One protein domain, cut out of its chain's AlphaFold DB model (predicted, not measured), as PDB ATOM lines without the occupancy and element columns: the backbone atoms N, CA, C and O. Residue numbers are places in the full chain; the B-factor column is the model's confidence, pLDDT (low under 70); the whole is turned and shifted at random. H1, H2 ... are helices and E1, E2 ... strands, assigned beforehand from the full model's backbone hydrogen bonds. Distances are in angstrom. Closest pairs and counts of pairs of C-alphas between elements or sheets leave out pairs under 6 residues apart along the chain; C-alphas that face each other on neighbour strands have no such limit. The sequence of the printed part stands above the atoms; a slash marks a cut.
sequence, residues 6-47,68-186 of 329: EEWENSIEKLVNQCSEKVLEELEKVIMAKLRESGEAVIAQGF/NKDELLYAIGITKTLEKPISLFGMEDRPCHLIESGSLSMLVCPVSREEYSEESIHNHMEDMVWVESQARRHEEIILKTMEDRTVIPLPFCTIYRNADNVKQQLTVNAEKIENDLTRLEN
ATOM      1  N   GLU A   6      23.719  13.857  27.992       28.34
ATOM      2  CA  GLU A   6      23.449  15.097  27.259       28.34
ATOM      3  C   GLU A   6      22.049  15.099  26.611       28.34
ATOM      4  O   GLU A   6      21.357  16.113  26.611       28.34
ATOM      5  N   GLU A   7      21.571  13.957  26.100       32.41
ATOM      6  CA  GLU A   7      20.178  13.805  25.639       32.41
ATOM      7  C   GLU A   7      19.192  13.863  26.810       32.41
ATOM      8  O   GLU A   7      18.121  14.445  26.689       32.41
ATOM      9  N   TRP A   8      19.572  13.302  27.958       30.83
ATOM     10  CA  TRP A   8      18.788  13.354  29.184       30.83
ATOM     11  C   TRP A   8      18.726  14.778  29.758       30.83
ATOM     12  O   TRP A   8      17.631  15.246  30.041       30.83
ATOM     13  N   GLU A   9      19.842  15.509  29.830       32.34
ATOM     14  CA  GLU A   9      19.874  16.918  30.263       32.34
ATOM     15  C   GLU A   9      19.037  17.826  29.351       32.34
ATOM     16  O   GLU A   9      18.209  18.586  29.849       32.34
ATOM     17  N   ASN A  10      19.162  17.693  28.024       38.91
ATOM     18  CA  ASN A  10      18.339  18.449  27.070       38.91
ATOM     19  C   ASN A  10      16.848  18.118  27.197       38.91
ATOM     20  O   ASN A  10      15.984  18.979  27.021       38.91
ATOM     21  N   SER A  11      16.515  16.863  27.488       35.31
ATOM     22  CA  SER A  11      15.133  16.475  27.726       35.31
ATOM     23  C   SER A  11      14.606  16.949  29.067       35.31
ATOM     24  O   SER A  11      13.444  17.325  29.121       35.31
ATOM     25  N   ILE A  12      15.429  16.994  30.114       37.06
ATOM     26  CA  ILE A  12      15.061  17.617  31.385       37.06
ATOM     27  C   ILE A  12      14.838  19.110  31.178       37.06
ATOM     28  O   ILE A  12      13.791  19.586  31.573       37.06
ATOM     29  N   GLU A  13      15.722  19.833  30.491       42.78
ATOM     30  CA  GLU A  13      15.525  21.259  30.190       42.78
ATOM     31  C   GLU A  13      14.248  21.500  29.371       42.78
ATOM     32  O   GLU A  13      13.464  22.401  29.666       42.78
ATOM     33  N   LYS A  14      13.975  20.646  28.377       50.81
ATOM     34  CA  LYS A  14      12.730  20.697  27.604       50.81
ATOM     35  C   LYS A  14      11.500  20.414  28.470       50.81
ATOM     36  O   LYS A  14      10.519  21.137  28.342       50.81
ATOM     37  N   LEU A  15      11.548  19.404  29.340       43.91
ATOM     38  CA  LEU A  15      10.470  19.077  30.279       43.91
ATOM     39  C   LEU A  15      10.253  20.206  31.280       43.91
ATOM     40  O   LEU A  15       9.115  20.565  31.531       43.91
ATOM     41  N   VAL A  16      11.339  20.791  31.779       42.75
ATOM     42  CA  VAL A  16      11.391  21.913  32.718       42.75
ATOM     43  C   VAL A  16      10.769  23.177  32.116       42.75
ATOM     44  O   VAL A  16       9.967  23.852  32.756       42.75
ATOM     45  N   ASN A  17      11.076  23.479  30.855       49.16
ATOM     46  CA  ASN A  17      10.475  24.608  30.147       49.16
ATOM     47  C   ASN A  17       9.008  24.339  29.796       49.16
ATOM     48  O   ASN A  17       8.169  25.204  30.018       49.16
ATOM     49  N   GLN A  18       8.674  23.129  29.337       50.97
ATOM     50  CA  GLN A  18       7.281  22.728  29.111       50.97
ATOM     51  C   GLN A  18       6.472  22.754  30.410       50.97
ATOM     52  O   GLN A  18       5.290  23.094  30.388       50.97
ATOM     53  N   CYS A  19       7.083  22.397  31.544       50.28
ATOM     54  CA  CYS A  19       6.418  22.432  32.834       50.28
ATOM     55  C   CYS A  19       6.270  23.837  33.365       50.28
ATOM     56  O   CYS A  19       5.185  24.158  33.822       50.28
ATOM     57  N   SER A  20       7.263  24.699  33.180       45.62
ATOM     58  CA  SER A  20       7.120  26.121  33.480       45.62
ATOM     59  C   SER A  20       6.044  26.789  32.615       45.62
ATOM     60  O   SER A  20       5.136  27.396  33.166       45.62
ATOM     61  N   GLU A  21       6.048  26.607  31.289       48.78
ATOM     62  CA  GLU A  21       5.020  27.160  30.386       48.78
ATOM     63  C   GLU A  21       3.616  26.670  30.746       48.78
ATOM     64  O   GLU A  21       2.676  27.457  30.824       48.78
ATOM     65  N   LYS A  22       3.464  25.376  31.037       49.69
ATOM     66  CA  LYS A  22       2.163  24.805  31.386       49.69
ATOM     67  C   LYS A  22       1.716  25.166  32.798       49.69
ATOM     68  O   LYS A  22       0.534  25.401  33.015       49.69
ATOM     69  N   VAL A  23       2.642  25.243  33.752       48.44
ATOM     70  CA  VAL A  23       2.383  25.806  35.078       48.44
ATOM     71  C   VAL A  23       1.949  27.257  34.910       48.44
ATOM     72  O   VAL A  23       0.944  27.620  35.485       48.44
ATOM     73  N   LEU A  24       2.573  28.069  34.059       47.41
ATOM     74  CA  LEU A  24       2.107  29.432  33.785       47.41
ATOM     75  C   LEU A  24       0.709  29.463  33.155       47.41
ATOM     76  O   LEU A  24      -0.108  30.258  33.600       47.41
ATOM     77  N   GLU A  25       0.395  28.587  32.197       47.88
ATOM     78  CA  GLU A  25      -0.951  28.492  31.605       47.88
ATOM     79  C   GLU A  25      -2.021  28.048  32.623       47.88
ATOM     80  O   GLU A  25      -3.135  28.577  32.634       47.88
ATOM     81  N   GLU A  26      -1.699  27.086  33.491       46.84
ATOM     82  CA  GLU A  26      -2.587  26.598  34.551       46.84
ATOM     83  C   GLU A  26      -2.681  27.587  35.724       46.84
ATOM     84  O   GLU A  26      -3.766  27.795  36.258       46.84
ATOM     85  N   LEU A  27      -1.598  28.274  36.102       43.91
ATOM     86  CA  LEU A  27      -1.612  29.362  37.086       43.91
ATOM     87  C   LEU A  27      -2.406  30.558  36.525       43.91
ATOM     88  O   LEU A  27      -3.228  31.132  37.231       43.91
ATOM     89  N   GLU A  28      -2.270  30.901  35.246       39.12
ATOM     90  CA  GLU A  28      -3.059  31.973  34.629       39.12
ATOM     91  C   GLU A  28      -4.557  31.624  34.605       39.12
ATOM     92  O   GLU A  28      -5.390  32.476  34.906       39.12
ATOM     93  N   LYS A  29      -4.933  30.364  34.345       41.06
ATOM     94  CA  LYS A  29      -6.344  29.933  34.371       41.06
ATOM     95  C   LYS A  29      -6.902  29.745  35.781       41.06
ATOM     96  O   LYS A  29      -8.014  30.190  36.054       41.06
ATOM     97  N   VAL A  30      -6.163  29.093  36.677       39.47
ATOM     98  CA  VAL A  30      -6.635  28.662  38.004       39.47
ATOM     99  C   VAL A  30      -6.347  29.711  39.072       39.47
ATOM    100  O   VAL A  30      -7.228  29.999  39.882       39.47
ATOM    101  N   ILE A  31      -5.156  30.320  39.084       37.00
ATOM    102  CA  ILE A  31      -4.808  31.355  40.066       37.00
ATOM    103  C   ILE A  31      -5.483  32.680  39.720       37.00
ATOM    104  O   ILE A  31      -6.071  33.257  40.624       37.00
ATOM    105  N   MET A  32      -5.543  33.146  38.464       34.03
ATOM    106  CA  MET A  32      -6.271  34.402  38.174       34.03
ATOM    107  C   MET A  32      -7.794  34.265  38.338       34.03
ATOM    108  O   MET A  32      -8.456  35.232  38.725       34.03
ATOM    109  N   ALA A  33      -8.364  33.075  38.106       35.56
ATOM    110  CA  ALA A  33      -9.768  32.803  38.421       35.56
ATOM    111  C   ALA A  33     -10.016  32.774  39.939       35.56
ATOM    112  O   ALA A  33     -10.930  33.448  40.419       35.56
ATOM    113  N   LYS A  34      -9.160  32.087  40.713       34.41
ATOM    114  CA  LYS A  34      -9.264  32.040  42.182       34.41
ATOM    115  C   LYS A  34      -8.931  33.375  42.857       34.41
ATOM    116  O   LYS A  34      -9.568  33.694  43.855       34.41
ATOM    117  N   LEU A  35      -8.019  34.180  42.308       30.94
ATOM    118  CA  LEU A  35      -7.697  35.541  42.768       30.94
ATOM    119  C   LEU A  35      -8.835  36.535  42.479       30.94
ATOM    120  O   LEU A  35      -9.031  37.474  43.245       30.94
ATOM    121  N   ARG A  36      -9.625  36.330  41.411       32.53
ATOM    122  CA  ARG A  36     -10.834  37.135  41.139       32.53
ATOM    123  C   ARG A  36     -11.994  36.827  42.082       32.53
ATOM    124  O   ARG A  36     -12.764  37.735  42.386       32.53
ATOM    125  N   GLU A  37     -12.134  35.580  42.526       32.44
ATOM    126  CA  GLU A  37     -13.151  35.191  43.516       32.44
ATOM    127  C   GLU A  37     -12.700  35.437  44.962       32.44
ATOM    128  O   GLU A  37     -13.523  35.749  45.822       32.44
ATOM    129  N   SER A  38     -11.395  35.363  45.220       31.64
ATOM    130  CA  SER A  38     -10.801  35.465  46.551       31.64
ATOM    131  C   SER A  38      -9.943  36.723  46.633       31.64
ATOM    132  O   SER A  38      -8.720  36.672  46.545       31.64
ATOM    133  N   GLY A  39     -10.578  37.866  46.889       26.23
ATOM    134  CA  GLY A  39      -9.896  39.062  47.403       26.23
ATOM    135  C   GLY A  39      -9.300  38.879  48.812       26.23
ATOM    136  O   GLY A  39      -9.176  39.852  49.548       26.23
ATOM    137  N   GLU A  40      -8.967  37.649  49.210       27.83
ATOM    138  CA  GLU A  40      -8.404  37.271  50.501       27.83
ATOM    139  C   GLU A  40      -7.372  36.141  50.304       27.83
ATOM    140  O   GLU A  40      -7.719  35.009  49.984       27.83
ATOM    141  N   ALA A  41      -6.101  36.480  50.534       29.59
ATOM    142  CA  ALA A  41      -5.053  35.623  51.090       29.59
ATOM    143  C   ALA A  41      -4.655  34.307  50.379       29.59
ATOM    144  O   ALA A  41      -5.145  33.226  50.710       29.59
ATOM    145  N   VAL A  42      -3.613  34.347  49.533       30.92
ATOM    146  CA  VAL A  42      -2.824  33.153  49.153       30.92
ATOM    147  C   VAL A  42      -1.742  32.899  50.219       30.92
ATOM    148  O   VAL A  42      -0.545  32.910  49.954       30.92
ATOM    149  N   ILE A  43      -2.164  32.666  51.466       31.66
ATOM    150  CA  ILE A  43      -1.391  31.871  52.426       31.66
ATOM    151  C   ILE A  43      -2.102  30.534  52.515       31.66
ATOM    152  O   ILE A  43      -3.109  30.396  53.213       31.66
ATOM    153  N   ALA A  44      -1.530  29.514  51.884       32.12
ATOM    154  CA  ALA A  44      -1.778  28.155  52.322       32.12
ATOM    155  C   ALA A  44      -1.235  28.028  53.758       32.12
ATOM    156  O   ALA A  44      -0.085  27.666  53.995       32.12
ATOM    157  N   GLN A  45      -2.069  28.335  54.757       31.34
ATOM    158  CA  GLN A  45      -1.968  27.634  56.028       31.34
ATOM    159  C   GLN A  45      -2.102  26.176  55.623       31.34
ATOM    160  O   GLN A  45      -3.165  25.812  55.125       31.34
ATOM    161  N   GLY A  46      -0.996  25.422  55.702       32.22
ATOM    162  CA  GLY A  46      -0.894  24.069  55.158       32.22
ATOM    163  C   GLY A  46      -2.209  23.326  55.313       32.22
ATOM    164  O   GLY A  46      -2.697  23.282  56.437       32.22
ATOM    165  N   PHE A  47      -2.748  22.872  54.176       30.97
ATOM    166  CA  PHE A  47      -4.075  22.322  53.846       30.97
ATOM    167  C   PHE A  47      -4.775  21.413  54.887       30.97
ATOM    168  O   PHE A  47      -5.372  20.408  54.556       30.97
ATOM    169  N   ASN A  68      15.018  30.554  62.741       62.00
ATOM    170  CA  ASN A  68      15.425  31.853  62.258       62.00
ATOM    171  C   ASN A  68      14.150  32.609  61.915       62.00
ATOM    172  O   ASN A  68      13.436  32.267  60.973       62.00
ATOM    173  N   LYS A  69      13.834  33.623  62.720       66.19
ATOM    174  CA  LYS A  69      12.574  34.367  62.596       66.19
ATOM    175  C   LYS A  69      12.409  35.035  61.232       66.19
ATOM    176  O   LYS A  69      11.270  35.297  60.851       66.19
ATOM    177  N   ASP A  70      13.498  35.228  60.499       79.19
ATOM    178  CA  ASP A  70      13.522  35.916  59.209       79.19
ATOM    179  C   ASP A  70      13.463  34.944  58.013       79.19
ATOM    180  O   ASP A  70      13.482  35.367  56.860       79.19
ATOM    181  N   GLU A  71      13.342  33.634  58.262       85.81
ATOM    182  CA  GLU A  71      13.259  32.617  57.209       85.81
ATOM    183  C   GLU A  71      11.907  31.895  57.203       85.81
ATOM    184  O   GLU A  71      11.197  31.784  58.210       85.81
ATOM    185  N   LEU A  72      11.547  31.421  56.013       89.00
ATOM    186  CA  LEU A  72      10.432  30.522  55.744       89.00
ATOM    187  C   LEU A  72      10.962  29.258  55.061       89.00
ATOM    188  O   LEU A  72      12.090  29.220  54.570       89.00
ATOM    189  N   LEU A  73      10.149  28.205  55.043       90.44
ATOM    190  CA  LEU A  73      10.488  26.929  54.421       90.44
ATOM    191  C   LEU A  73       9.619  26.720  53.188       90.44
ATOM    192  O   LEU A  73       8.434  26.418  53.314       90.44
ATOM    193  N   TYR A  74      10.209  26.853  52.008       90.00
ATOM    194  CA  TYR A  74       9.558  26.511  50.751       90.00
ATOM    195  C   TYR A  74       9.589  24.989  50.582       90.00
ATOM    196  O   TYR A  74      10.663  24.405  50.467       90.00
ATOM    197  N   ALA A  75       8.437  24.328  50.590       88.75
ATOM    198  CA  ALA A  75       8.327  22.883  50.449       88.75
ATOM    199  C   ALA A  75       8.151  22.467  48.987       88.75
ATOM    200  O   ALA A  75       7.260  22.945  48.293       88.75
ATOM    201  N   ILE A  76       8.998  21.536  48.555       89.69
ATOM    202  CA  ILE A  76       9.092  21.080  47.167       89.69
ATOM    203  C   ILE A  76       8.308  19.781  46.959       89.69
ATOM    204  O   ILE A  76       7.540  19.631  46.013       89.69
ATOM    205  N   GLY A  77       8.486  18.819  47.863       91.38
ATOM    206  CA  GLY A  77       7.892  17.496  47.725       91.38
ATOM    207  C   GLY A  77       8.100  16.626  48.954       91.38
ATOM    208  O   GLY A  77       8.902  16.936  49.838       91.38
ATOM    209  N   ILE A  78       7.364  15.521  49.011       95.06
ATOM    210  CA  ILE A  78       7.416  14.550  50.107       95.06
ATOM    211  C   ILE A  78       7.976  13.232  49.579       95.06
ATOM    212  O   ILE A  78       7.659  12.812  48.474       95.06
ATOM    213  N   THR A  79       8.812  12.570  50.372       95.62
ATOM    214  CA  THR A  79       9.477  11.315  50.015       95.62
ATOM    215  C   THR A  79       9.623  10.396  51.231       95.62
ATOM    216  O   THR A  79       9.381  10.807  52.369       95.62
ATOM    217  N   LYS A  80      10.026   9.140  51.008       94.75
ATOM    218  CA  LYS A  80      10.440   8.240  52.091       94.75
ATOM    219  C   LYS A  80      11.762   8.749  52.680       94.75
ATOM    220  O   LYS A  80      12.636   9.234  51.956       94.75
ATOM    221  N   THR A  81      11.925   8.634  53.991       92.06
ATOM    222  CA  THR A  81      13.193   8.935  54.663       92.06
ATOM    223  C   THR A  81      14.254   7.946  54.193       92.06
ATOM    224  O   THR A  81      14.068   6.735  54.291       92.06
ATOM    225  N   LEU A  82      15.369   8.467  53.679       87.62
ATOM    226  CA  LEU A  82      16.517   7.683  53.224       87.62
ATOM    227  C   LEU A  82      17.786   8.240  53.861       87.62
ATOM    228  O   LEU A  82      17.923   9.453  53.982       87.62
ATOM    229  N   GLU A  83      18.746   7.367  54.164       79.31
ATOM    230  CA  GLU A  83      20.038   7.758  54.753       79.31
ATOM    231  C   GLU A  83      20.890   8.634  53.821       79.31
ATOM    232  O   GLU A  83      21.790   9.347  54.267       79.31
ATOM    233  N   LYS A  84      20.631   8.579  52.510       79.81
ATOM    234  CA  LYS A  84      21.359   9.377  51.526       79.81
ATOM    235  C   LYS A  84      21.030  10.863  51.740       79.81
ATOM    236  O   LYS A  84      19.855  11.223  51.679       79.81
ATOM    237  N   PRO A  85      22.020  11.746  51.947       77.06
ATOM    238  CA  PRO A  85      21.759  13.176  52.046       77.06
ATOM    239  C   PRO A  85      21.338  13.741  50.688       77.06
ATOM    240  O   PRO A  85      21.792  13.272  49.642       77.06
ATOM    241  N   ILE A  86      20.499  14.776  50.708       80.06
ATOM    242  CA  ILE A  86      20.212  15.576  49.518       80.06
ATOM    243  C   ILE A  86      21.226  16.717  49.439       80.06
ATOM    244  O   ILE A  86      21.479  17.408  50.425       80.06
ATOM    245  N   SER A  87      21.851  16.890  48.277       83.69
ATOM    246  CA  SER A  87      22.758  18.006  48.009       83.69
ATOM    247  C   SER A  87      22.234  18.746  46.793       83.69
ATOM    248  O   SER A  87      22.714  18.565  45.678       83.69
ATOM    249  N   LEU A  88      21.177  19.517  47.028       85.50
ATOM    250  CA  LEU A  88      20.557  20.379  46.036       85.50
ATOM    251  C   LEU A  88      20.549  21.795  46.579       85.50
ATOM    252  O   LEU A  88      20.193  22.027  47.734       85.50
ATOM    253  N   PHE A  89      20.943  22.730  45.732       85.25
ATOM    254  CA  PHE A  89      20.557  24.119  45.904       85.25
ATOM    255  C   PHE A  89      19.153  24.250  45.332       85.25
ATOM    256  O   PHE A  89      18.863  23.617  44.315       85.25
ATOM    257  N   GLY A  90      18.290  25.010  45.991       82.69
ATOM    258  CA  GLY A  90      16.930  25.238  45.534       82.69
ATOM    259  C   GLY A  90      16.665  26.705  45.287       82.69
ATOM    260  O   GLY A  90      17.361  27.338  44.493       82.69
ATOM    261  N   MET A  91      15.647  27.214  45.969       81.62
ATOM    262  CA  MET A  91      15.202  28.602  45.879       81.62
ATOM    263  C   MET A  91      16.280  29.553  46.417       81.62
ATOM    264  O   MET A  91      16.968  29.222  47.385       81.62
ATOM    265  N   GLU A  92      16.449  30.712  45.771       83.19
ATOM    266  CA  GLU A  92      17.489  31.712  46.096       83.19
ATOM    267  C   GLU A  92      18.925  31.137  46.176       83.19
ATOM    268  O   GLU A  92      19.760  31.636  46.932       83.19
ATOM    269  N   ASP A  93      19.214  30.042  45.460       84.44
ATOM    270  CA  ASP A  93      20.476  29.287  45.552       84.44
ATOM    271  C   ASP A  93      20.842  28.847  46.982       84.44
ATOM    272  O   ASP A  93      22.009  28.605  47.309       84.44
ATOM    273  N   ARG A  94      19.841  28.701  47.857       86.50
ATOM    274  CA  ARG A  94      20.022  28.184  49.216       86.50
ATOM    275  C   ARG A  94      19.965  26.655  49.223       86.50
ATOM    276  O   ARG A  94      19.230  26.058  48.434       86.50
ATOM    277  N   PRO A  95      20.738  25.980  50.093       89.12
ATOM    278  CA  PRO A  95      20.717  24.525  50.175       89.12
ATOM    279  C   PRO A  95      19.357  24.029  50.673       89.12
ATOM    280  O   PRO A  95      18.837  24.520  51.672       89.12
ATOM    281  N   CYS A  96      18.801  23.027  50.004       92.38
ATOM    282  CA  CYS A  96      17.596  22.354  50.465       92.38
ATOM    283  C   CYS A  96      17.928  21.305  51.534       92.38
ATOM    284  O   CYS A  96      19.033  20.761  51.610       92.38
ATOM    285  N   HIS A  97      16.939  21.005  52.364       91.00
ATOM    286  CA  HIS A  97      17.035  20.121  53.511       91.00
ATOM    287  C   HIS A  97      15.849  19.160  53.539       91.00
ATOM    288  O   HIS A  97      14.751  19.491  53.097       91.00
ATOM    289  N   LEU A  98      16.064  17.976  54.109       94.12
ATOM    290  CA  LEU A  98      14.985  17.049  54.428       94.12
ATOM    291  C   LEU A  98      14.577  17.256  55.883       94.12
ATOM    292  O   LEU A  98      15.404  17.172  56.790       94.12
ATOM    293  N   ILE A  99      13.295  17.529  56.103       94.25
ATOM    294  CA  ILE A  99      12.706  17.517  57.439       94.25
ATOM    295  C   ILE A  99      12.015  16.175  57.623       94.25
ATOM    296  O   ILE A  99      11.006  15.888  56.980       94.25
ATOM    297  N   GLU A 100      12.577  15.367  58.513       95.12
ATOM    298  CA  GLU A 100      12.134  13.999  58.764       95.12
ATOM    299  C   GLU A 100      11.042  13.942  59.843       95.12
ATOM    300  O   GLU A 100      11.107  14.628  60.873       95.12
ATOM    301  N   SER A 101      10.061  13.068  59.623       93.19
ATOM    302  CA  SER A 101       9.077  12.627  60.608       93.19
ATOM    303  C   SER A 101       8.813  11.132  60.418       93.19
ATOM    304  O   SER A 101       8.034  10.721  59.557       93.19
ATOM    305  N   GLY A 102       9.500  10.301  61.206       92.62
ATOM    306  CA  GLY A 102       9.440   8.845  61.068       92.62
ATOM    307  C   GLY A 102      10.008   8.364  59.726       92.62
ATOM    308  O   GLY A 102      11.127   8.703  59.351       92.62
ATOM    309  N   SER A 103       9.223   7.564  59.009       94.38
ATOM    310  CA  SER A 103       9.502   7.001  57.676       94.38
ATOM    311  C   SER A 103       9.369   8.009  56.530       94.38
ATOM    312  O   SER A 103       9.675   7.663  55.388       94.38
ATOM    313  N   LEU A 104       8.910   9.232  56.808       96.56
ATOM    314  CA  LEU A 104       8.632  10.258  55.809       96.56
ATOM    315  C   LEU A 104       9.540  11.471  55.974       96.56
ATOM    316  O   LEU A 104       9.899  11.867  57.082       96.56
ATOM    317  N   SER A 105       9.858  12.102  54.852       96.25
ATOM    318  CA  SER A 105      10.653  13.320  54.784       96.25
ATOM    319  C   SER A 105      10.022  14.312  53.819       96.25
ATOM    320  O   SER A 105       9.570  13.931  52.742       96.25
ATOM    321  N   MET A 106      10.033  15.592  54.174       94.81
ATOM    322  CA  MET A 106       9.678  16.673  53.255       94.81
ATOM    323  C   MET A 106      10.943  17.400  52.818       94.81
ATOM    324  O   MET A 106      11.737  17.820  53.662       94.81
ATOM    325  N   LEU A 107      11.121  17.545  51.507       95.19
ATOM    326  CA  LEU A 107      12.166  18.373  50.927       95.19
ATOM    327  C   LEU A 107      11.740  19.835  51.000       95.19
ATOM    328  O   LEU A 107      10.719  20.216  50.429       95.19
ATOM    329  N   VAL A 108      12.532  20.638  51.701       93.88
ATOM    330  CA  VAL A 108      12.297  22.071  51.868       93.88
ATOM    331  C   VAL A 108      13.544  22.870  51.515       93.88
ATOM    332  O   VAL A 108      14.657  22.411  51.752       93.88
ATOM    333  N   CYS A 109      13.375  24.081  51.008       92.38
ATOM    334  CA  CYS A 109      14.457  25.025  50.764       92.38
ATOM    335  C   CYS A 109      14.170  26.301  51.580       92.38
ATOM    336  O   CYS A 109      13.045  26.808  51.531       92.38
ATOM    337  N   PRO A 110      15.123  26.800  52.388       91.31
ATOM    338  CA  PRO A 110      14.948  28.060  53.105       91.31
ATOM    339  C   PRO A 110      14.760  29.218  52.122       91.31
ATOM    340  O   PRO A 110      15.425  29.248  51.090       91.31
ATOM    341  N   VAL A 111      13.900  30.177  52.458       90.75
ATOM    342  CA  VAL A 111      13.677  31.405  51.676       90.75
ATOM    343  C   VAL A 111      13.506  32.615  52.595       90.75
ATOM    344  O   VAL A 111      13.154  32.459  53.771       90.75
ATOM    345  N   SER A 112      13.765  33.820  52.080       89.62
ATOM    346  CA  SER A 112      13.561  35.069  52.825       89.62
ATOM    347  C   SER A 112      12.082  35.273  53.158       89.62
ATOM    348  O   SER A 112      11.205  35.150  52.301       89.62
ATOM    349  N   ARG A 113      11.790  35.639  54.412       85.19
ATOM    350  CA  ARG A 113      10.433  36.027  54.811       85.19
ATOM    351  C   ARG A 113       9.970  37.292  54.094       85.19
ATOM    352  O   ARG A 113       8.778  37.422  53.843       85.19
ATOM    353  N   GLU A 114      10.872  38.223  53.810       85.62
ATOM    354  CA  GLU A 114      10.563  39.470  53.117       85.62
ATOM    355  C   GLU A 114      10.115  39.210  51.675       85.62
ATOM    356  O   GLU A 114       9.126  39.790  51.231       85.62
ATOM    357  N   GLU A 115      10.797  38.317  50.957       83.00
ATOM    358  CA  GLU A 115      10.510  38.038  49.543       83.00
ATOM    359  C   GLU A 115       9.350  37.048  49.350       83.00
ATOM    360  O   GLU A 115       8.569  37.176  48.408       83.00
ATOM    361  N   TYR A 116       9.172  36.121  50.296       79.31
ATOM    362  CA  TYR A 116       8.121  35.096  50.278       79.31
ATOM    363  C   TYR A 116       7.022  35.352  51.322       79.31
ATOM    364  O   TYR A 116       6.362  34.428  51.808       79.31
ATOM    365  N   SER A 117       6.818  36.619  51.690       73.75
ATOM    366  CA  SER A 117       5.631  37.032  52.441       73.75
ATOM    367  C   SER A 117       4.379  36.889  51.570       73.75
ATOM    368  O   SER A 117       4.464  36.875  50.348       73.75
ATOM    369  N   GLU A 118       3.202  36.818  52.185       60.44
ATOM    370  CA  GLU A 118       1.928  36.772  51.454       60.44
ATOM    371  C   GLU A 118       1.754  37.935  50.476       60.44
ATOM    372  O   GLU A 118       1.409  37.730  49.316       60.44
ATOM    373  N   GLU A 119       2.031  39.151  50.943       67.81
ATOM    374  CA  GLU A 119       1.936  40.365  50.135       67.81
ATOM    375  C   GLU A 119       2.966  40.352  48.999       67.81
ATOM    376  O   GLU A 119       2.644  40.671  47.856       67.81
ATOM    377  N   SER A 120       4.194  39.918  49.288       73.06
ATOM    378  CA  SER A 120       5.268  39.828  48.294       73.06
ATOM    379  C   SER A 120       4.957  38.787  47.223       73.06
ATOM    380  O   SER A 120       5.086  39.081  46.041       73.06
ATOM    381  N   ILE A 121       4.482  37.601  47.613       69.50
ATOM    382  CA  ILE A 121       4.066  36.552  46.675       69.50
ATOM    383  C   ILE A 121       2.922  37.052  45.809       69.50
ATOM    384  O   ILE A 121       2.962  36.853  44.603       69.50
ATOM    385  N   HIS A 122       1.928  37.726  46.390       64.94
ATOM    386  CA  HIS A 122       0.828  38.284  45.612       64.94
ATOM    387  C   HIS A 122       1.330  39.243  44.525       64.94
ATOM    388  O   HIS A 122       0.948  39.096  43.368       64.94
ATOM    389  N   ASN A 123       2.248  40.148  44.871       68.25
ATOM    390  CA  ASN A 123       2.854  41.064  43.903       68.25
ATOM    391  C   ASN A 123       3.703  40.324  42.855       68.25
ATOM    392  O   ASN A 123       3.645  40.645  41.672       68.25
ATOM    393  N   HIS A 124       4.478  39.317  43.263       70.44
ATOM    394  CA  HIS A 124       5.289  38.524  42.338       70.44
ATOM    395  C   HIS A 124       4.451  37.670  41.385       70.44
ATOM    396  O   HIS A 124       4.891  37.416  40.272       70.44
ATOM    397  N   MET A 125       3.244  37.254  41.777       65.25
ATOM    398  CA  MET A 125       2.335  36.500  40.905       65.25
ATOM    399  C   MET A 125       1.830  37.328  39.714       65.25
ATOM    400  O   MET A 125       1.349  36.754  38.741       65.25
ATOM    401  N   GLU A 126       1.951  38.659  39.762       68.56
ATOM    402  CA  GLU A 126       1.697  39.538  38.613       68.56
ATOM    403  C   GLU A 126       2.921  39.664  37.682       68.56
ATOM    404  O   GLU A 126       2.783  40.070  36.526       68.56
ATOM    405  N   ASP A 127       4.116  39.300  38.159       74.25
ATOM    406  CA  ASP A 127       5.355  39.279  37.382       74.25
ATOM    407  C   ASP A 127       5.597  37.885  36.792       74.25
ATOM    408  O   ASP A 127       6.235  37.014  37.388       74.25
ATOM    409  N   MET A 128       5.115  37.687  35.565       71.75
ATOM    410  CA  MET A 128       5.237  36.408  34.859       71.75
ATOM    411  C   MET A 128       6.689  35.942  34.684       71.75
ATOM    412  O   MET A 128       6.925  34.738  34.652       71.75
ATOM    413  N   VAL A 129       7.667  36.853  34.616       74.81
ATOM    414  CA  VAL A 129       9.085  36.478  34.484       74.81
ATOM    415  C   VAL A 129       9.603  35.890  35.793       74.81
ATOM    416  O   VAL A 129      10.333  34.894  35.789       74.81
ATOM    417  N   TRP A 130       9.212  36.478  36.928       80.19
ATOM    418  CA  TRP A 130       9.523  35.912  38.238       80.19
ATOM    419  C   TRP A 130       8.839  34.556  38.413       80.19
ATOM    420  O   TRP A 130       9.512  33.586  38.768       80.19
ATOM    421  N   VAL A 131       7.537  34.456  38.107       71.94
ATOM    422  CA  VAL A 131       6.774  33.202  38.247       71.94
ATOM    423  C   VAL A 131       7.393  32.093  37.405       71.94
ATOM    424  O   VAL A 131       7.661  31.023  37.943       71.94
ATOM    425  N   GLU A 132       7.698  32.357  36.131       70.44
ATOM    426  CA  GLU A 132       8.352  31.393  35.239       70.44
ATOM    427  C   GLU A 132       9.663  30.895  35.845       70.44
ATOM    428  O   GLU A 132       9.920  29.693  35.916       70.44
ATOM    429  N   SER A 133      10.504  31.819  36.311       77.00
ATOM    430  CA  SER A 133      11.815  31.468  36.841       77.00
ATOM    431  C   SER A 133      11.717  30.616  38.105       77.00
ATOM    432  O   SER A 133      12.479  29.661  38.257       77.00
ATOM    433  N   GLN A 134      10.798  30.947  39.015       78.94
ATOM    434  CA  GLN A 134      10.632  30.216  40.269       78.94
ATOM    435  C   GLN A 134       9.924  28.874  40.065       78.94
ATOM    436  O   GLN A 134      10.318  27.888  40.686       78.94
ATOM    437  N   ALA A 135       8.914  28.812  39.193       74.44
ATOM    438  CA  ALA A 135       8.229  27.570  38.845       74.44
ATOM    439  C   ALA A 135       9.207  26.591  38.192       74.44
ATOM    440  O   ALA A 135       9.341  25.459  38.645       74.44
ATOM    441  N   ARG A 136       9.993  27.069  37.222       77.12
ATOM    442  CA  ARG A 136      11.076  26.295  36.611       77.12
ATOM    443  C   ARG A 136      12.022  25.711  37.662       77.12
ATOM    444  O   ARG A 136      12.320  24.520  37.641       77.12
ATOM    445  N   ARG A 137      12.457  26.542  38.613       82.00
ATOM    446  CA  ARG A 137      13.374  26.121  39.676       82.00
ATOM    447  C   ARG A 137      12.764  25.060  40.591       82.00
ATOM    448  O   ARG A 137      13.438  24.091  40.927       82.00
ATOM    449  N   HIS A 138      11.505  25.234  40.984       83.12
ATOM    450  CA  HIS A 138      10.747  24.258  41.772       83.12
ATOM    451  C   HIS A 138      10.706  22.894  41.075       83.12
ATOM    452  O   HIS A 138      11.052  21.876  41.676       83.12
ATOM    453  N   GLU A 139      10.377  22.891  39.787       77.62
ATOM    454  CA  GLU A 139      10.269  21.673  38.983       77.62
ATOM    455  C   GLU A 139      11.613  20.965  38.789       77.62
ATOM    456  O   GLU A 139      11.700  19.746  38.951       77.62
ATOM    457  N   GLU A 140      12.693  21.710  38.526       81.12
ATOM    458  CA  GLU A 140      14.050  21.150  38.455       81.12
ATOM    459  C   GLU A 140      14.420  20.382  39.727       81.12
ATOM    460  O   GLU A 140      14.997  19.295  39.656       81.12
ATOM    461  N   ILE A 141      14.090  20.929  40.903       87.94
ATOM    462  CA  ILE A 141      14.396  20.287  42.184       87.94
ATOM    463  C   ILE A 141      13.593  18.991  42.333       87.94
ATOM    464  O   ILE A 141      14.147  17.987  42.793       87.94
ATOM    465  N   ILE A 142      12.318  18.979  41.930       84.50
ATOM    466  CA  ILE A 142      11.487  17.766  41.963       84.50
ATOM    467  C   ILE A 142      12.078  16.702  41.045       84.50
ATOM    468  O   ILE A 142      12.360  15.597  41.511       84.50
ATOM    469  N   LEU A 143      12.323  17.035  39.776       82.31
ATOM    470  CA  LEU A 143      12.871  16.103  38.790       82.31
ATOM    471  C   LEU A 143      14.223  15.546  39.238       82.31
ATOM    472  O   LEU A 143      14.452  14.339  39.164       82.31
ATOM    473  N   LYS A 144      15.090  16.399  39.793       86.06
ATOM    474  CA  LYS A 144      16.390  15.978  40.318       86.06
ATOM    475  C   LYS A 144      16.262  15.047  41.523       86.06
ATOM    476  O   LYS A 144      17.047  14.115  41.667       86.06
ATOM    477  N   THR A 145      15.268  15.275  42.376       89.62
ATOM    478  CA  THR A 145      14.966  14.397  43.517       89.62
ATOM    479  C   THR A 145      14.359  13.067  43.060       89.62
ATOM    480  O   THR A 145      14.574  12.036  43.694       89.62
ATOM    481  N   MET A 146      13.625  13.060  41.946       86.38
ATOM    482  CA  MET A 146      13.023  11.851  41.386       86.38
ATOM    483  C   MET A 146      14.035  10.872  40.776       86.38
ATOM    484  O   MET A 146      13.704   9.706  40.570       86.38
ATOM    485  N   GLU A 147      15.274  11.299  40.518       85.00
ATOM    486  CA  GLU A 147      16.339  10.406  40.038       85.00
ATOM    487  C   GLU A 147      16.672   9.284  41.025       85.00
ATOM    488  O   GLU A 147      17.094   8.203  40.612       85.00
ATOM    489  N   ASP A 148      16.532   9.537  42.327       88.31
ATOM    490  CA  ASP A 148      16.897   8.582  43.370       88.31
ATOM    491  C   ASP A 148      15.790   8.311  44.393       88.31
ATOM    492  O   ASP A 148      16.000   7.520  45.318       88.31
ATOM    493  N   ARG A 149      14.614   8.933  44.234       91.75
ATOM    494  CA  ARG A 149      13.484   8.792  45.157       91.75
ATOM    495  C   ARG A 149      12.141   8.834  44.448       91.75
ATOM    496  O   ARG A 149      11.951   9.576  43.496       91.75
ATOM    497  N   THR A 150      11.148   8.165  45.019       93.50
ATOM    498  CA  THR A 150       9.752   8.512  44.737       93.50
ATOM    499  C   THR A 150       9.400   9.806  45.461       93.50
ATOM    500  O   THR A 150       9.698   9.954  46.655       93.50
ATOM    501  N   VAL A 151       8.758  10.730  44.749       92.75
ATOM    502  CA  VAL A 151       8.358  12.039  45.268       92.75
ATOM    503  C   VAL A 151       6.863  12.235  45.039       92.75
ATOM    504  O   VAL A 151       6.376  12.039  43.929       92.75
ATOM    505  N   ILE A 152       6.142  12.644  46.082       92.19
ATOM    506  CA  ILE A 152       4.846  13.308  45.935       92.19
ATOM    507  C   ILE A 152       5.139  14.798  45.754       92.19
ATOM    508  O   ILE A 152       5.629  15.422  46.704       92.19
ATOM    509  N   PRO A 153       4.905  15.362  44.560       86.75
ATOM    510  CA  PRO A 153       5.213  16.758  44.301       86.75
ATOM    511  C   PRO A 153       4.183  17.658  44.994       86.75
ATOM    512  O   PRO A 153       2.979  17.388  44.956       86.75
ATOM    513  N   LEU A 154       4.661  18.716  45.654       82.56
ATOM    514  CA  LEU A 154       3.791  19.714  46.274       82.56
ATOM    515  C   LEU A 154       3.515  20.860  45.293       82.56
ATOM    516  O   LEU A 154       4.365  21.150  44.447       82.56
ATOM    517  N   PRO A 155       2.359  21.538  45.409       78.06
ATOM    518  CA  PRO A 155       2.057  22.691  44.576       78.06
ATOM    519  C   PRO A 155       3.133  23.775  44.693       78.06
ATOM    520  O   PRO A 155       3.696  24.001  45.772       78.06
ATOM    521  N   PHE A 156       3.366  24.478  43.587       74.12
ATOM    522  CA  PHE A 156       4.211  25.665  43.552       74.12
ATOM    523  C   PHE A 156       3.820  26.655  44.666       74.12
ATOM    524  O   PHE A 156       2.641  26.886  44.936       74.12
ATOM    525  N   CYS A 157       4.823  27.238  45.320       75.56
ATOM    526  CA  CYS A 157       4.694  28.172  46.444       75.56
ATOM    527  C   CYS A 157       4.044  27.581  47.710       75.56
ATOM    528  O   CYS A 157       3.430  28.302  48.499       75.56
ATOM    529  N   THR A 158       4.236  26.284  47.974       78.06
ATOM    530  CA  THR A 158       3.889  25.694  49.278       78.06
ATOM    531  C   THR A 158       4.896  26.130  50.344       78.06
ATOM    532  O   THR A 158       6.052  25.720  50.314       78.06
ATOM    533  N   ILE A 159       4.477  26.948  51.316       83.25
ATOM    534  CA  ILE A 159       5.387  27.553  52.303       83.25
ATOM    535  C   ILE A 159       4.977  27.219  53.738       83.25
ATOM    536  O   ILE A 159       3.828  27.383  54.148       83.25
ATOM    537  N   TYR A 160       5.958  26.821  54.545       82.69
ATOM    538  CA  TYR A 160       5.818  26.575  55.974       82.69
ATOM    539  C   TYR A 160       6.580  27.603  56.802       82.69
ATOM    540  O   TYR A 160       7.640  28.099  56.428       82.69
ATOM    541  N   ARG A 161       6.038  27.900  57.985       82.00
ATOM    542  CA  ARG A 161       6.646  28.861  58.915       82.00
ATOM    543  C   ARG A 161       7.869  28.305  59.635       82.00
ATOM    544  O   ARG A 161       8.754  29.077  59.965       82.00
ATOM    545  N   ASN A 162       7.866  27.010  59.937       84.88
ATOM    546  CA  ASN A 162       8.931  26.330  60.667       84.88
ATOM    547  C   ASN A 162       8.848  24.807  60.456       84.88
ATOM    548  O   ASN A 162       7.893  24.287  59.868       84.88
ATOM    549  N   ALA A 163       9.855  24.098  60.964       90.00
ATOM    550  CA  ALA A 163       9.975  22.652  60.821       90.00
ATOM    551  C   ALA A 163       8.927  21.851  61.614       90.00
ATOM    552  O   ALA A 163       8.589  20.735  61.218       90.00
ATOM    553  N   ASP A 164       8.391  22.395  62.708       87.50
ATOM    554  CA  ASP A 164       7.379  21.706  63.514       87.50
ATOM    555  C   ASP A 164       6.054  21.585  62.751       87.50
ATOM    556  O   ASP A 164       5.436  20.518  62.753       87.50
ATOM    557  N   ASN A 165       5.664  22.629  62.010       86.00
ATOM    558  CA  ASN A 165       4.514  22.585  61.106       86.00
ATOM    559  C   ASN A 165       4.677  21.501  60.027       86.00
ATOM    560  O   ASN A 165       3.727  20.776  59.742       86.00
ATOM    561  N   VAL A 166       5.879  21.360  59.459       88.75
ATOM    562  CA  VAL A 166       6.188  20.319  58.465       88.75
ATOM    563  C   VAL A 166       6.034  18.925  59.073       88.75
ATOM    564  O   VAL A 166       5.316  18.083  58.534       88.75
ATOM    565  N   LYS A 167       6.645  18.685  60.238       91.38
ATOM    566  CA  LYS A 167       6.546  17.394  60.935       91.38
ATOM    567  C   LYS A 167       5.110  17.041  61.293       91.38
ATOM    568  O   LYS A 167       4.708  15.888  61.142       91.38
ATOM    569  N   GLN A 168       4.327  18.019  61.742       87.12
ATOM    570  CA  GLN A 168       2.911  17.824  62.030       87.12
ATOM    571  C   GLN A 168       2.140  17.375  60.781       87.12
ATOM    572  O   GLN A 168       1.384  16.409  60.865       87.12
ATOM    573  N   GLN A 169       2.358  18.018  59.629       85.75
ATOM    574  CA  GLN A 169       1.705  17.641  58.369       85.75
ATOM    575  C   GLN A 169       2.063  16.223  57.921       85.75
ATOM    576  O   GLN A 169       1.172  15.456  57.556       85.75
ATOM    577  N   LEU A 170       3.344  15.853  58.010       91.88
ATOM    578  CA  LEU A 170       3.790  14.491  57.708       91.88
ATOM    579  C   LEU A 170       3.156  13.465  58.653       91.88
ATOM    580  O   LEU A 170       2.760  12.392  58.218       91.88
ATOM    581  N   THR A 171       3.028  13.802  59.938       91.38
ATOM    582  CA  THR A 171       2.497  12.890  60.961       91.38
ATOM    583  C   THR A 171       0.999  12.659  60.793       91.38
ATOM    584  O   THR A 171       0.541  11.524  60.878       91.38
ATOM    585  N   VAL A 172       0.226  13.723  60.550       89.06
ATOM    586  CA  VAL A 172      -1.236  13.633  60.408       89.06
ATOM    587  C   VAL A 172      -1.628  12.834  59.165       89.06
ATOM    588  O   VAL A 172      -2.593  12.077  59.213       89.06
ATOM    589  N   ASN A 173      -0.861  12.953  58.081       87.50
ATOM    590  CA  ASN A 173      -1.166  12.316  56.799       87.50
ATOM    591  C   ASN A 173      -0.323  11.064  56.513       87.50
ATOM    592  O   ASN A 173      -0.331  10.589  55.379       87.50
ATOM    593  N   ALA A 174       0.403  10.535  57.503       91.19
ATOM    594  CA  ALA A 174       1.464   9.552  57.283       91.19
ATOM    595  C   ALA A 174       1.013   8.347  56.441       91.19
ATOM    596  O   ALA A 174       1.614   8.062  55.411       91.19
ATOM    597  N   GLU A 175      -0.098   7.705  56.812       91.88
ATOM    598  CA  GLU A 175      -0.620   6.530  56.099       91.88
ATOM    599  C   GLU A 175      -0.991   6.844  54.639       91.88
ATOM    600  O   GLU A 175      -0.665   6.088  53.724       91.88
ATOM    601  N   LYS A 176      -1.645   7.988  54.395       91.00
ATOM    602  CA  LYS A 176      -2.030   8.427  53.045       91.00
ATOM    603  C   LYS A 176      -0.791   8.691  52.186       91.00
ATOM    604  O   LYS A 176      -0.726   8.218  51.054       91.00
ATOM    605  N   ILE A 177       0.197   9.388  52.749       93.75
ATOM    606  CA  ILE A 177       1.474   9.697  52.096       93.75
ATOM    607  C   ILE A 177       2.238   8.412  51.762       93.75
ATOM    608  O   ILE A 177       2.729   8.263  50.649       93.75
ATOM    609  N   GLU A 178       2.350   7.476  52.704       94.81
ATOM    610  CA  GLU A 178       3.077   6.218  52.502       94.81
ATOM    611  C   GLU A 178       2.447   5.349  51.413       94.81
ATOM    612  O   GLU A 178       3.161   4.771  50.583       94.81
ATOM    613  N   ASN A 179       1.114   5.281  51.395       93.62
ATOM    614  CA  ASN A 179       0.364   4.568  50.368       93.62
ATOM    615  C   ASN A 179       0.567   5.204  48.989       93.62
ATOM    616  O   ASN A 179       0.839   4.488  48.025       93.62
ATOM    617  N   ASP A 180       0.498   6.534  48.892       93.56
ATOM    618  CA  ASP A 180       0.756   7.250  47.642       93.56
ATOM    619  C   ASP A 180       2.207   7.059  47.179       93.56
ATOM    620  O   ASP A 180       2.427   6.661  46.042       93.56
ATOM    621  N   LEU A 181       3.205   7.214  48.053       95.31
ATOM    622  CA  LEU A 181       4.612   6.988  47.696       95.31
ATOM    623  C   LEU A 181       4.892   5.559  47.230       95.31
ATOM    624  O   LEU A 181       5.775   5.348  46.408       95.31
ATOM    625  N   THR A 182       4.182   4.570  47.767       94.88
ATOM    626  CA  THR A 182       4.330   3.174  47.335       94.88
ATOM    627  C   THR A 182       3.654   2.935  45.987       94.88
ATOM    628  O   THR A 182       4.190   2.223  45.149       94.88
ATOM    629  N   ARG A 183       2.497   3.557  45.750       94.69
ATOM    630  CA  ARG A 183       1.763   3.452  44.484       94.69
ATOM    631  C   ARG A 183       2.463   4.175  43.332       94.69
ATOM    632  O   ARG A 183       2.464   3.671  42.219       94.69
ATOM    633  N   LEU A 184       3.065   5.331  43.610       94.81
ATOM    634  CA  LEU A 184       3.768   6.168  42.632       94.81
ATOM    635  C   LEU A 184       5.200   5.691  42.341       94.81
ATOM    636  O   LEU A 184       5.877   6.236  41.474       94.81
ATOM    637  N   GLU A 185       5.696   4.696  43.075       94.62
ATOM    638  CA  GLU A 185       7.063   4.199  42.934       94.62
ATOM    639  C   GLU A 185       7.315   3.636  41.531       94.62
ATOM    640  O   GLU A 185       6.576   2.774  41.072       94.62
ATOM    641  N   ASN A 186       8.372   4.109  40.861       93.75
ATOM    642  CA  ASN A 186       8.712   3.758  39.472       93.75
ATOM    643  C   ASN A 186       7.605   4.060  38.447       93.75
ATOM    644  O   ASN A 186       7.461   3.321  37.470       93.75
TER     645      ASN A 186
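AT A GLANCE: This is residues 6 to 47 and 68 to 186 of the 329 residues of the protein "Gas vesicle synthesis protein GvpL/GvpF" of Desulfosporosinus acididurans (UniProt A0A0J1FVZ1). A strongly twisted sheet of four strands makes the core, with the helix H3 packed over one face and the shorter helices H4 and H5 over the other. The long helix H1 crosses H3 on the side away from the sheet, and its first residues, 6 to 11, stick out free. The printed part has 161 residues with five named helices and four named strands, in the order H1 E1 E2 E3 H2 H3 E4 H4 H5; the sheet's order is E2 E3 E1 E4, antiparallel throughout, and the class is mixed, helices and strands. The whole is compact, with a radius of gyration of the C-alphas of 15.7 A, and the C-alphas span 41 by 41 by 28 A.

IN THESE COORDINATES: H1, residues 6 to 37, begins at C-alpha 6 at (23.449, 15.097, 27.259) and is 44.8 A long, with a kink of 28 degrees near residue 27. After the cut comes E1, residues 71 to 80, 25.1 A long, which begins at C-alpha 71 at (13.259, 32.617, 57.209) and bends by 65 degrees at residue 77. E2 is residues 97 to 101, and E3, residues 104 to 112, is 25.5 A long. H2 is residues 118 to 124, and H3, residues 128 to 146, is 26.6 A long. E4 is residues 151 to 153. H4, residues 163 to 172, is 14.4 A long, and H5, residues 174 to 183, is 14.2 A long and ends at C-alpha 183 at (1.763, 3.452, 44.484).

HOW THE PARTS SIT: E2 and E3 form a hairpin, with N 99 and O 106 at 2.9 A and N 97 and O 108 at 2.7 A, within hydrogen-bond range. The inner strands E3 and E1 are antiparallel at 157 degrees between their directions, with N 74 and O 109 at 2.9 A. E1 and the edge strand E4 are antiparallel at 133 degrees, with N 152 and O 78 at 2.8 A. Residues 73 to 74 of E1 also pair, antiparallel, with residues 159 to 160. E3, H2, H3 and E4 make a split strand-helix-strand unit, two strands running the same way with E1 between them in the sheet, and its crossover is right-handed. The sheet and its helices make three layers, with helices on both faces. H3 is on one face at a height over the sheet of 8.8 A, and its closest C-alphas to E1 are those of Ile 76 and His 138, 6.5 A apart. H4 and H5 are on the opposite face. H4 lies over E2 at a height over the sheet of 7.5 A, and the closest C-alphas are those of Ser 101 and Lys 167, 5.4 A apart. H5 has a height over the sheet of 8.5 A, and its closest C-alphas to E4 are those of Ile 152 and Leu 181, 6.6 A apart. H4 and H5 are close but not clearly touching, about perpendicular at 75 degrees; their closest C-alphas are those of Leu 170 and Ile 177, 7.7 A apart. H1 is not on the sheet. It touches H3 with residues 12 to 24 alone, at a steep tilt of 53 degrees, opposite ways; the closest C-alphas are those of Ser 20 and Arg 136, 5.0 A apart. H2 is not on the sheet either; it is close to H3 but not clearly touching, with the C-alphas of His 124 and Trp 130 closest at 6.4 A. In H2, H3, H4 and H5 every O i to N i+4 pair is within hydrogen-bond range; in H1, 26 of 28 are.

THE WHOLE: The two C-alphas farthest apart are those of Glu 6 and Gly 39, at 45.7 A. Residues 48 to 67 are not printed, and C-alphas 47 and 68 are 23.3 A apart across this cut, which lies in the link from H1 to E1. The link from E1 to E2, residues 81 to 96, is long and holds no named element. The mean pLDDT of the printed part is 72.8; 51 residues are under 70, among them residues 6 to 47, and H1 has a mean of 41.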